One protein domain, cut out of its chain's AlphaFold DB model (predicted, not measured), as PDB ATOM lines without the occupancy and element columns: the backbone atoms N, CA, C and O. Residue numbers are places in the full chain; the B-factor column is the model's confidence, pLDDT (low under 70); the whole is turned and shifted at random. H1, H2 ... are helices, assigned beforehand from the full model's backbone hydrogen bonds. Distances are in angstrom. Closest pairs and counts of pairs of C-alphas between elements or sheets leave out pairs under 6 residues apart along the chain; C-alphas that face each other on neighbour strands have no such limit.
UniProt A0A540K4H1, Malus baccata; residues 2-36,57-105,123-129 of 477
ATOM      1  N   ARG A   2     186.585 158.508 138.025       63.53
ATOM      2  CA  ARG A   2     187.310 158.609 136.746       63.53
ATOM      3  C   ARG A   2     186.309 158.934 135.633       63.53
ATOM      4  O   ARG A   2     185.237 158.335 135.606       63.53
ATOM      5  N   CYS A   3     186.671 159.820 134.706       60.16
ATOM      6  CA  CYS A   3     185.839 160.162 133.542       60.16
ATOM      7  C   CYS A   3     185.511 158.947 132.650       60.16
ATOM      8  O   CYS A   3     184.552 158.972 131.891       60.16
ATOM      9  N   CYS A   4     186.285 157.867 132.784       62.78
ATOM     10  CA  CYS A   4     186.099 156.596 132.089       62.78
ATOM     11  C   CYS A   4     185.047 155.672 132.718       62.78
ATOM     12  O   CYS A   4     184.744 154.640 132.134       62.78
ATOM     13  N   SER A   5     184.544 155.976 133.920       79.75
ATOM     14  CA  SER A   5     183.533 155.133 134.561       79.75
ATOM     15  C   SER A   5     182.194 155.292 133.843       79.75
ATOM     16  O   SER A   5     181.728 156.415 133.650       79.75
ATOM     17  N   THR A   6     181.542 154.178 133.515       80.56
ATOM     18  CA  THR A   6     180.177 154.158 132.962       80.56
ATOM     19  C   THR A   6     179.205 154.948 133.838       80.56
ATOM     20  O   THR A   6     178.438 155.764 133.332       80.56
ATOM     21  N   ALA A   7     179.309 154.814 135.164       84.75
ATOM     22  CA  ALA A   7     178.512 155.578 136.121       84.75
ATOM     23  C   ALA A   7     178.750 157.094 136.015       84.75
ATOM     24  O   ALA A   7     177.807 157.883 136.103       84.75
ATOM     25  N   PHE A   8     180.001 157.514 135.788       86.56
ATOM     26  CA  PHE A   8     180.311 158.922 135.541       86.56
ATOM     27  C   PHE A   8     179.692 159.397 134.225       86.56
ATOM     28  O   PHE A   8     179.002 160.409 134.237       86.56
ATOM     29  N   GLN A   9     179.883 158.665 133.123       81.44
ATOM     30  CA  GLN A   9     179.349 159.029 131.803       81.44
ATOM     31  C   GLN A   9     177.816 159.118 131.804       81.44
ATOM     32  O   GLN A   9     177.248 160.077 131.278       81.44
ATOM     33  N   MET A  10     177.135 158.179 132.467       86.25
ATOM     34  CA  MET A  10     175.680 158.198 132.636       86.25
ATOM     35  C   MET A  10     175.213 159.409 133.449       86.25
ATOM     36  O   MET A  10     174.299 160.129 133.036       86.25
ATOM     37  N   LYS A  11     175.858 159.677 134.593       90.31
ATOM     38  CA  LYS A  11     175.521 160.830 135.439       90.31
ATOM     39  C   LYS A  11     175.793 162.149 134.717       90.31
ATOM     40  O   LYS A  11     174.950 163.040 134.748       90.31
ATOM     41  N   TRP A  12     176.933 162.252 134.040       89.25
ATOM     42  CA  TRP A  12     177.327 163.391 133.216       89.25
ATOM     43  C   TRP A  12     176.290 163.664 132.124       89.25
ATOM     44  O   TRP A  12     175.711 164.747 132.082       89.25
ATOM     45  N   SER A  13     175.959 162.650 131.326       89.94
ATOM     46  CA  SER A  13     174.961 162.749 130.258       89.94
ATOM     47  C   SER A  13     173.585 163.171 130.780       89.94
ATOM     48  O   SER A  13     172.922 164.021 130.186       89.94
ATOM     49  N   SER A  14     173.158 162.629 131.925       93.12
ATOM     50  CA  SER A  14     171.892 162.997 132.571       93.12
ATOM     51  C   SER A  14     171.872 164.460 133.031       93.12
ATOM     52  O   SER A  14     170.885 165.169 132.818       93.12
ATOM     53  N   LEU A  15     172.968 164.939 133.630       95.44
ATOM     54  CA  LEU A  15     173.094 166.330 134.066       95.44
ATOM     55  C   LEU A  15     173.073 167.295 132.881       95.44
ATOM     56  O   LEU A  15     172.326 168.271 132.926       95.44
ATOM     57  N   PHE A  16     173.813 167.001 131.809       95.62
ATOM     58  CA  PHE A  16     173.816 167.842 130.611       95.62
ATOM     59  C   PHE A  16     172.480 167.832 129.881       95.62
ATOM     60  O   PHE A  16     172.018 168.889 129.469       95.62
ATOM     61  N   ARG A  17     171.789 166.689 129.816       95.25
ATOM     62  CA  ARG A  17     170.426 166.624 129.269       95.25
ATOM     63  C   ARG A  17     169.477 167.556 130.023       95.25
ATOM     64  O   ARG A  17     168.748 168.326 129.403       95.25
ATOM     65  N   LYS A  18     169.514 167.535 131.362       95.88
ATOM     66  CA  LYS A  18     168.711 168.439 132.205       95.88
ATOM     67  C   LYS A  18     169.129 169.896 132.039       95.88
ATOM     68  O   LYS A  18     168.265 170.767 131.981       95.88
ATOM     69  N   PHE A  19     170.431 170.163 131.986       96.19
ATOM     70  CA  PHE A  19     170.967 171.504 131.789       96.19
ATOM     71  C   PHE A  19     170.502 172.082 130.449       96.19
ATOM     72  O   PHE A  19     169.834 173.109 130.448       96.19
ATOM     73  N   PHE A  20     170.741 171.390 129.335       95.38
ATOM     74  CA  PHE A  20     170.339 171.840 128.003       95.38
ATOM     75  C   PHE A  20     168.824 172.031 127.876       95.38
ATOM     76  O   PHE A  20     168.393 173.077 127.400       95.38
ATOM     77  N   ALA A  21     168.007 171.104 128.388       93.31
ATOM     78  CA  ALA A  21     166.549 171.259 128.376       93.31
ATOM     79  C   ALA A  21     166.079 172.500 129.162       93.31
ATOM     80  O   ALA A  21     165.202 173.242 128.712       93.31
ATOM     81  N   ARG A  22     166.691 172.770 130.325       94.50
ATOM     82  CA  ARG A  22     166.406 173.979 131.118       94.50
ATOM     83  C   ARG A  22     166.846 175.247 130.402       94.50
ATOM     84  O   ARG A  22     166.117 176.230 130.448       94.50
ATOM     85  N   VAL A  23     168.002 175.223 129.739       93.62
ATOM     86  CA  VAL A  23     168.490 176.351 128.938       93.62
ATOM     87  C   VAL A  23     167.531 176.641 127.785       93.62
ATOM     88  O   VAL A  23     167.112 177.787 127.648       93.62
ATOM     89  N   ARG A  24     167.106 175.617 127.030       91.25
ATOM     90  CA  ARG A  24     166.095 175.751 125.968       91.25
ATOM     91  C   ARG A  24     164.821 176.406 126.501       91.25
ATOM     92  O   ARG A  24     164.427 177.456 126.011       91.25
ATOM     93  N   THR A  25     164.253 175.847 127.569       91.50
ATOM     94  CA  THR A  25     163.014 176.357 128.186       91.50
ATOM     95  C   THR A  25     163.165 177.801 128.676       91.50
ATOM     96  O   THR A  25     162.259 178.617 128.519       91.50
ATOM     97  N   ALA A  26     164.309 178.142 129.278       91.06
ATOM     98  CA  ALA A  26     164.569 179.485 129.784       91.06
ATOM     99  C   ALA A  26     164.678 180.516 128.652       91.06
ATOM    100  O   ALA A  26     164.076 181.583 128.760       91.06
ATOM    101  N   LEU A  27     165.402 180.194 127.575       89.88
ATOM    102  CA  LEU A  27     165.547 181.071 126.411       89.88
ATOM    103  C   LEU A  27     164.223 181.226 125.652       89.88
ATOM    104  O   LEU A  27     163.827 182.349 125.356       89.88
ATOM    105  N   GLU A  28     163.488 180.132 125.429       89.00
ATOM    106  CA  GLU A  28     162.155 180.171 124.812       89.00
ATOM    107  C   GLU A  28     161.173 181.025 125.615       89.00
ATOM    108  O   GLU A  28     160.384 181.768 125.035       89.00
ATOM    109  N   ARG A  29     161.223 180.959 126.953       88.75
ATOM    110  CA  ARG A  29     160.380 181.797 127.814       88.75
ATOM    111  C   ARG A  29     160.694 183.280 127.632       88.75
ATOM    112  O   ARG A  29     159.763 184.067 127.508       88.75
ATOM    113  N   GLN A  30     161.974 183.655 127.621       87.25
ATOM    114  CA  GLN A  30     162.379 185.055 127.444       87.25
ATOM    115  C   GLN A  30     162.017 185.581 126.051       87.25
ATOM    116  O   GLN A  30     161.529 186.704 125.928       87.25
ATOM    117  N   PHE A  31     162.174 184.738 125.028       85.62
ATOM    118  CA  PHE A  31     161.797 185.060 123.655       85.62
ATOM    119  C   PHE A  31     160.282 185.241 123.492       85.62
ATOM    120  O   PHE A  31     159.830 186.270 123.004       85.62
ATOM    121  N   LYS A  32     159.469 184.293 123.982       86.12
ATOM    122  CA  LYS A  32     157.994 184.368 123.915       86.12
ATOM    123  C   LYS A  32     157.412 185.554 124.689       86.12
ATOM    124  O   LYS A  32     156.333 186.027 124.356       86.12
ATOM    125  N   GLN A  33     158.109 186.025 125.722       85.75
ATOM    126  CA  GLN A  33     157.731 187.220 126.480       85.75
ATOM    127  C   GLN A  33     158.163 188.530 125.799       85.75
ATOM    128  O   GLN A  33     157.884 189.595 126.344       85.75
ATOM    129  N   GLY A  34     158.861 188.472 124.657       81.19
ATOM    130  CA  GLY A  34     159.379 189.646 123.946       81.19
ATOM    131  C   GLY A  34     160.482 190.399 124.699       81.19
ATOM    132  O   GLY A  34     160.827 191.515 124.325       81.19
ATOM    133  N   ARG A  35     161.032 189.815 125.773       81.94
ATOM    134  CA  ARG A  35     162.044 190.452 126.637       81.94
ATOM    135  C   ARG A  35     163.455 190.357 126.072       81.94
ATOM    136  O   ARG A  35     164.342 191.096 126.491       81.94
ATOM    137  N   TRP A  36     163.686 189.402 125.180       85.50
ATOM    138  CA  TRP A  36     164.986 189.142 124.588       85.50
ATOM    139  C   TRP A  36     164.818 188.519 123.207       85.50
ATOM    140  O   TRP A  36     164.047 187.574 123.046       85.50
ATOM    141  N   GLU A  57     167.872 190.774 132.830       75.69
ATOM    142  CA  GLU A  57     167.350 189.485 132.363       75.69
ATOM    143  C   GLU A  57     167.699 189.232 130.893       75.69
ATOM    144  O   GLU A  57     168.191 188.149 130.569       75.69
ATOM    145  N   ALA A  58     167.535 190.241 130.032       77.75
ATOM    146  CA  ALA A  58     167.915 190.180 128.623       77.75
ATOM    147  C   ALA A  58     169.427 189.951 128.447       77.75
ATOM    148  O   ALA A  58     169.837 189.104 127.652       77.75
ATOM    149  N   ASN A  59     170.264 190.619 129.251       82.69
ATOM    150  CA  ASN A  59     171.710 190.383 129.259       82.69
ATOM    151  C   ASN A  59     172.056 188.944 129.668       82.69
ATOM    152  O   ASN A  59     172.834 188.287 128.983       82.69
ATOM    153  N   ARG A  60     171.434 188.413 130.733       88.12
ATOM    154  CA  ARG A  60     171.646 187.019 131.166       88.12
ATOM    155  C   ARG A  60     171.236 186.016 130.089       88.12
ATOM    156  O   ARG A  60     171.938 185.027 129.889       88.12
ATOM    157  N   ALA A  61     170.122 186.260 129.397       89.06
ATOM    158  CA  ALA A  61     169.685 185.431 128.276       89.06
ATOM    159  C   ALA A  61     170.688 185.493 127.113       89.06
ATOM    160  O   ALA A  61     171.083 184.451 126.589       89.06
ATOM    161  N   SER A  62     171.181 186.690 126.774       88.81
ATOM    162  CA  SER A  62     172.210 186.867 125.747       88.81
ATOM    163  C   SER A  62     173.522 186.167 126.103       88.81
ATOM    164  O   SER A  62     174.138 185.562 125.224       88.81
ATOM    165  N   ASP A  63     173.969 186.246 127.355       90.56
ATOM    166  CA  ASP A  63     175.203 185.602 127.808       90.56
ATOM    167  C   ASP A  63     175.067 184.083 127.802       90.56
ATOM    168  O   ASP A  63     175.966 183.385 127.333       90.56
ATOM    169  N   LEU A  64     173.914 183.567 128.236       92.06
ATOM    170  CA  LEU A  64     173.612 182.142 128.176       92.06
ATOM    171  C   LEU A  64     173.582 181.638 126.728       92.06
ATOM    172  O   LEU A  64     174.197 180.619 126.423       92.06
ATOM    173  N   PHE A  65     172.926 182.362 125.819       91.19
ATOM    174  CA  PHE A  65     172.896 182.004 124.400       91.19
ATOM    175  C   PHE A  65     174.299 182.041 123.772       91.19
ATOM    176  O   PHE A  65     174.689 181.111 123.063       91.19
ATOM    177  N   ARG A  66     175.107 183.063 124.089       90.56
ATOM    178  CA  ARG A  66     176.501 183.167 123.627       90.56
ATOM    179  C   ARG A  66     177.367 182.033 124.174       90.56
ATOM    180  O   ARG A  66     178.143 181.454 123.416       90.56
ATOM    181  N   PHE A  67     177.201 181.673 125.448       93.25
ATOM    182  CA  PHE A  67     177.869 180.523 126.052       93.25
ATOM    183  C   PHE A  67     177.500 179.225 125.333       93.25
ATOM    184  O   PHE A  67     178.388 178.448 124.994       93.25
ATOM    185  N   MET A  68     176.217 179.007 125.035       93.19
ATOM    186  CA  MET A  68     175.780 177.808 124.317       93.19
ATOM    187  C   MET A  68     176.339 177.737 122.888       93.19
ATOM    188  O   MET A  68     176.729 176.656 122.447       93.19
ATOM    189  N   ARG A  69     176.456 178.876 122.190       90.88
ATOM    190  CA  ARG A  69     177.110 178.966 120.869       90.88
ATOM    191  C   ARG A  69     178.614 178.716 120.914       90.88
ATOM    192  O   ARG A  69     179.172 178.077 120.019       90.88
ATOM    193  N   TRP A  70     179.286 179.221 121.943       92.88
ATOM    194  CA  TRP A  70     180.690 178.905 122.181       92.88
ATOM    195  C   TRP A  70     180.862 177.414 122.487       92.88
ATOM    196  O   TRP A  70     181.725 176.773 121.893       92.88
ATOM    197  N   LEU A  71     180.009 176.849 123.347       93.94
ATOM    198  CA  LEU A  71     180.066 175.446 123.742       93.94
ATOM    199  C   LEU A  71     179.870 174.524 122.537       93.94
ATOM    200  O   LEU A  71     180.672 173.615 122.354       93.94
ATOM    201  N   SER A  72     178.868 174.769 121.686       92.62
ATOM    202  CA  SER A  72     178.660 173.963 120.474       92.62
ATOM    203  C   SER A  72     179.887 173.986 119.559       92.62
ATOM    204  O   SER A  72     180.348 172.932 119.120       92.62
ATOM    205  N   SER A  73     180.472 175.169 119.352       91.38
ATOM    206  CA  SER A  73     181.697 175.335 118.563       91.38
ATOM    207  C   SER A  73     182.872 174.581 119.200       91.38
ATOM    208  O   SER A  73     183.568 173.831 118.526       91.38
ATOM    209  N   PHE A  74     183.075 174.726 120.513       93.19
ATOM    210  CA  PHE A  74     184.149 174.065 121.258       93.19
ATOM    211  C   PHE A  74     184.062 172.535 121.200       93.19
ATOM    212  O   PHE A  74     185.088 171.859 121.074       93.19
ATOM    213  N   LEU A  75     182.849 171.983 121.290       93.44
ATOM    214  CA  LEU A  75     182.629 170.544 121.179       93.44
ATOM    215  C   LEU A  75     182.985 170.053 119.774       93.44
ATOM    216  O   LEU A  75     183.754 169.106 119.654       93.44
ATOM    217  N   PHE A  76     182.527 170.739 118.725       90.94
ATOM    218  CA  PHE A  76     182.886 170.397 117.345       90.94
ATOM    219  C   PHE A  76     184.395 170.477 117.095       90.94
ATOM    220  O   PHE A  76     184.992 169.532 116.585       90.94
ATOM    221  N   PHE A  77     185.051 171.551 117.542       90.38
ATOM    222  CA  PHE A  77     186.507 171.679 117.436       90.38
ATOM    223  C   PHE A  77     187.269 170.651 118.271       90.38
ATOM    224  O   PHE A  77     188.444 170.420 118.019       90.38
ATOM    225  N   SER A  78     186.633 170.009 119.251       92.50
ATOM    226  CA  SER A  78     187.240 168.916 120.015       92.50
ATOM    227  C   SER A  78     187.226 167.574 119.274       92.50
ATOM    228  O   SER A  78     187.870 166.634 119.741       92.50
ATOM    229  N   CYS A  79     186.560 167.498 118.118       91.56
ATOM    230  CA  CYS A  79     186.500 166.323 117.246       91.56
ATOM    231  C   CYS A  79     187.563 166.320 116.131       91.56
ATOM    232  O   CYS A  79     187.443 165.537 115.195       91.56
ATOM    233  N   TYR A  80     188.603 167.160 116.213       89.81
ATOM    234  CA  TYR A  80     189.661 167.231 115.197       89.81
ATOM    235  C   TYR A  80     190.342 165.864 114.930       89.81
ATOM    236  O   TYR A  80     190.378 164.999 115.819       89.81
ATOM    237  N   PRO A  81     190.902 165.647 113.723       87.00
ATOM    238  CA  PRO A  81     191.622 164.417 113.394       87.00
ATOM    239  C   PRO A  81     192.718 164.103 114.420       87.00
ATOM    240  O   PRO A  81     193.394 165.003 114.911       87.00
ATOM    241  N   SER A  82     192.879 162.831 114.787       87.12
ATOM    242  CA  SER A  82     193.855 162.382 115.801       87.12
ATOM    243  C   SER A  82     193.658 162.925 117.227       87.12
ATOM    244  O   SER A  82     194.506 162.704 118.092       87.12
ATOM    245  N   ALA A  83     192.543 163.603 117.525       89.56
ATOM    246  CA  ALA A  83     192.231 163.978 118.900       89.56
ATOM    247  C   ALA A  83     192.131 162.735 119.813       89.56
ATOM    248  O   ALA A  83     191.588 161.711 119.385       89.56
ATOM    249  N   PRO A  84     192.593 162.813 121.079       92.06
ATOM    250  CA  PRO A  84     192.542 161.683 122.002       92.06
ATOM    251  C   PRO A  84     191.121 161.136 122.159       92.06
ATOM    252  O   PRO A  84     190.176 161.917 122.308       92.06
ATOM    253  N   TYR A  85     190.981 159.807 122.234       90.31
ATOM    254  CA  TYR A  85     189.683 159.125 122.337       90.31
ATOM    255  C   TYR A  85     188.755 159.772 123.375       90.31
ATOM    256  O   TYR A  85     187.610 160.105 123.080       90.31
ATOM    257  N   LYS A  86     189.272 160.040 124.584       89.25
ATOM    258  CA  LYS A  86     188.493 160.624 125.690       89.25
ATOM    259  C   LYS A  86     187.973 162.029 125.397       89.25
ATOM    260  O   LYS A  86     186.912 162.389 125.894       89.25
ATOM    261  N   ARG A  87     188.691 162.811 124.592       91.88
ATOM    262  CA  ARG A  87     188.247 164.142 124.175       91.88
ATOM    263  C   ARG A  87     187.134 164.030 123.136       91.88
ATOM    264  O   ARG A  87     186.084 164.638 123.328       91.88
ATOM    265  N   LYS A  88     187.339 163.209 122.100       92.38
ATOM    266  CA  LYS A  88     186.347 162.990 121.038       92.38
ATOM    267  C   LYS A  88     185.047 162.407 121.580       92.38
ATOM    268  O   LYS A  88     183.987 162.948 121.290       92.38
ATOM    269  N   ILE A  89     185.118 161.358 122.404       92.12
ATOM    270  CA  ILE A  89     183.919 160.660 122.889       92.12
ATOM    271  C   ILE A  89     183.048 161.578 123.744       92.12
ATOM    272  O   ILE A  89     181.851 161.677 123.503       92.12
ATOM    273  N   MET A  90     183.652 162.328 124.672       91.94
ATOM    274  CA  MET A  90     182.927 163.276 125.521       91.94
ATOM    275  C   MET A  90     182.316 164.410 124.694       91.94
ATOM    276  O   MET A  90     181.200 164.843 124.977       91.94
ATOM    277  N   ALA A  91     183.032 164.887 123.669       94.44
ATOM    278  CA  ALA A  91     182.532 165.921 122.777       94.44
ATOM    279  C   ALA A  91     181.342 165.428 121.944       94.44
ATOM    280  O   ALA A  91     180.287 166.057 121.964       94.44
ATOM    281  N   MET A  92     181.476 164.278 121.281       94.44
ATOM    282  CA  MET A  92     180.428 163.689 120.447       94.44
ATOM    283  C   MET A  92     179.192 163.278 121.255       94.44
ATOM    284  O   MET A  92     178.073 163.539 120.822       94.44
ATOM    285  N   GLU A  93     179.363 162.706 122.453       94.00
ATOM    286  CA  GLU A  93     178.243 162.395 123.351       94.00
ATOM    287  C   GLU A  93     177.476 163.666 123.741       94.00
ATOM    288  O   GLU A  93     176.246 163.689 123.690       94.00
ATOM    289  N   LEU A  94     178.179 164.755 124.078       94.88
ATOM    290  CA  LEU A  94     177.536 166.036 124.375       94.88
ATOM    291  C   LEU A  94     176.866 166.653 123.147       94.88
ATOM    292  O   LEU A  94     175.755 167.160 123.289       94.88
ATOM    293  N   ILE A  95     177.481 166.574 121.962       94.56
ATOM    294  CA  ILE A  95     176.866 167.017 120.700       94.56
ATOM    295  C   ILE A  95     175.554 166.263 120.478       94.56
ATOM    296  O   ILE A  95     174.527 166.900 120.277       94.56
ATOM    297  N   LEU A  96     175.539 164.935 120.610       94.75
ATOM    298  CA  LEU A  96     174.317 164.135 120.484       94.75
ATOM    299  C   LEU A  96     173.248 164.534 121.512       94.75
ATOM    300  O   LEU A  96     172.066 164.612 121.181       94.75
ATOM    301  N   ILE A  97     173.622 164.816 122.765       95.00
ATOM    302  CA  ILE A  97     172.659 165.301 123.768       95.00
ATOM    303  C   ILE A  97     172.129 166.688 123.378       95.00
ATOM    304  O   ILE A  97     170.930 166.919 123.516       95.00
ATOM    305  N   MET A  98     172.980 167.585 122.866       93.50
ATOM    306  CA  MET A  98     172.547 168.890 122.355       93.50
ATOM    307  C   MET A  98     171.578 168.735 121.183       93.50
ATOM    308  O   MET A  98     170.539 169.381 121.206       93.50
ATOM    309  N   LEU A  99     171.869 167.860 120.213       92.06
ATOM    310  CA  LEU A  99     171.038 167.620 119.021       92.06
ATOM    311  C   LEU A  99     169.646 167.076 119.355       92.06
ATOM    312  O   LEU A  99     168.675 167.379 118.673       92.06
ATOM    313  N   ASN A 100     169.529 166.316 120.446       90.69
ATOM    314  CA  ASN A 100     168.232 165.872 120.959       90.69
ATOM    315  C   ASN A 100     167.403 167.012 121.578       90.69
ATOM    316  O   ASN A 100     166.201 166.854 121.769       90.69
ATOM    317  N   VAL A 101     168.038 168.126 121.961       90.81
ATOM    318  CA  VAL A 101     167.362 169.297 122.543       90.81
ATOM    319  C   VAL A 101     167.109 170.363 121.484       90.81
ATOM    320  O   VAL A 101     166.025 170.934 121.473       90.81
ATOM    321  N   TRP A 102     168.068 170.623 120.600       89.56
ATOM    322  CA  TRP A 102     167.947 171.549 119.479       89.56
ATOM    323  C   TRP A 102     168.250 170.791 118.188       89.56
ATOM    324  O   TRP A 102     169.381 170.374 117.971       89.56
ATOM    325  N   SER A 103     167.260 170.599 117.321       85.50
ATOM    326  CA  SER A 103     167.531 170.003 116.010       85.50
ATOM    327  C   SER A 103     168.274 171.005 115.121       85.50
ATOM    328  O   SER A 103     168.017 172.205 115.198       85.50
ATOM    329  N   ILE A 104     169.191 170.525 114.274       82.50
ATOM    330  CA  ILE A 104     169.837 171.355 113.241       82.50
ATOM    331  C   ILE A 104     168.843 171.677 112.124       82.50
ATOM    332  O   ILE A 104     168.823 172.793 111.611       82.50
ATOM    333  N   VAL A 105     168.036 170.688 111.738       68.12
ATOM    334  CA  VAL A 105     166.986 170.834 110.731       68.12
ATOM    335  C   VAL A 105     165.651 170.930 111.472       68.12
ATOM    336  O   VAL A 105     165.314 169.986 112.198       68.12
ATOM    337  N   PRO A 123     171.511 176.988 119.250       85.19
ATOM    338  CA  PRO A 123     172.812 177.460 119.716       85.19
ATOM    339  C   PRO A 123     173.969 176.962 118.835       85.19
ATOM    340  O   PRO A 123     175.092 176.805 119.316       85.19
ATOM    341  N   TYR A 124     173.725 176.668 117.560       87.19
ATOM    342  CA  TYR A 124     174.741 176.155 116.645       87.19
ATOM    343  C   TYR A 124     175.392 177.282 115.856       87.19
ATOM    344  O   TYR A 124     174.754 178.255 115.456       87.19
ATOM    345  N   ASN A 125     176.700 177.170 115.649       79.75
ATOM    346  CA  ASN A 125     177.402 178.079 114.758       79.75
ATOM    347  C   ASN A 125     177.105 177.692 113.300       79.75
ATOM    348  O   ASN A 125     177.066 176.504 112.990       79.75
ATOM    349  N   ARG A 126     176.973 178.673 112.395       73.62
ATOM    350  CA  ARG A 126     176.816 178.420 110.949       73.62
ATOM    351  C   ARG A 126     177.951 177.552 110.390       73.62
ATOM    352  O   ARG A 126     177.726 176.780 109.471       73.62
ATOM    353  N   GLY A 127     179.141 177.620 110.998       79.44
ATOM    354  CA  GLY A 127     180.284 176.768 110.652       79.44
ATOM    355  C   GLY A 127     180.052 175.262 110.834       79.44
ATOM    356  O   GLY A 127     180.744 174.452 110.227       79.44
ATOM    357  N   MET A 128     179.081 174.864 111.659       83.25
ATOM    358  CA  MET A 128     178.869 173.471 112.056       83.25
ATOM    359  C   MET A 128     178.330 172.593 110.920       83.25
ATOM    360  O   MET A 128     178.676 171.421 110.839       83.25
ATOM    361  N   THR A 129     177.528 173.173 110.026       85.00
ATOM    362  CA  THR A 129     176.945 172.501 108.854       85.00
ATOM    363  C   THR A 129     177.633 172.911 107.553       85.00
ATOM    364  O   THR A 129     177.056 172.764 106.480       85.00
TER     365      THR A 129
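What this domain is: This is residues 2 to 36, 57 to 105 and 123 to 129 of the 477 residues of a protein of Malus baccata (UniProt A0A540K4H1). Two long helices, H1 and H2, make a V, meeting where H1 nears its end and H2 begins; H3 folds back at the open end of the V and packs on both arms. The four-residue H4 lies near the last part of H2, away from H1. The printed part has 91 residues with four named helices, in the order H1, H2, H3, H4, and no named strand: its class is all helix. It is only just compact, close to loose, with a radius of gyration of the C-alphas of 14.5 A and spans of 43 by 30 by 24 A.

How they stand to each other: Start with H1, residues 6 to 32, and look at its residues 23 to 30: they alone touch H2, residues 57 to 77, through residues 58 to 65. The closest C-alphas, those of Leu 27 and Ala 61, are 6.3 A apart; the helices run opposite ways at a steep tilt of 42 degrees. Further on, residues 72 to 76 of H2 touch residues 91 to 95 of H3, residues 85 to 99, closest at the C-alphas of Leu 75 and Ala 91, 4.9 A, at a steep tilt of 45 degrees, opposite ways. H3 also touches H1, with the C-alphas of Ile 97 and Arg 17 closest at 6.1 A; they run the same way at 36 degrees, only just steep. H4, residues 126 to 129, is close to H2 but not clearly touching it, the C-alphas of Met 128 and Phe 76 being closest at 7.3 A, and is apart from H1 and H3. In H1, H2 and H3 every O i to N i+4 pair is within hydrogen-bond range; H4 is too short for such a pair, and its one O i to N i+3 pair is not within range.

Where its parts are: Find C-alpha 6 at (180.177, 154.158, 132.962); from there H1 runs 38.6 A to C-alpha 32. H2 begins at C-alpha 57, (167.350, 189.485, 132.363), and measures 30.1 A; H3 measures 20.8 A. H4 ends at C-alpha 129, (176.945, 172.501, 108.854).

The domain as a whole: The C-alphas farthest apart, Gln 33 and Ser 82, are 45.1 A apart. Residues 37 to 56 and 106 to 122 are not printed; the C-alpha gaps across these cuts are 8.1 A and 12.6 A. The H2 to H3 link is short. Look for pLDDT under 70 at residues 2 to 4 and 105.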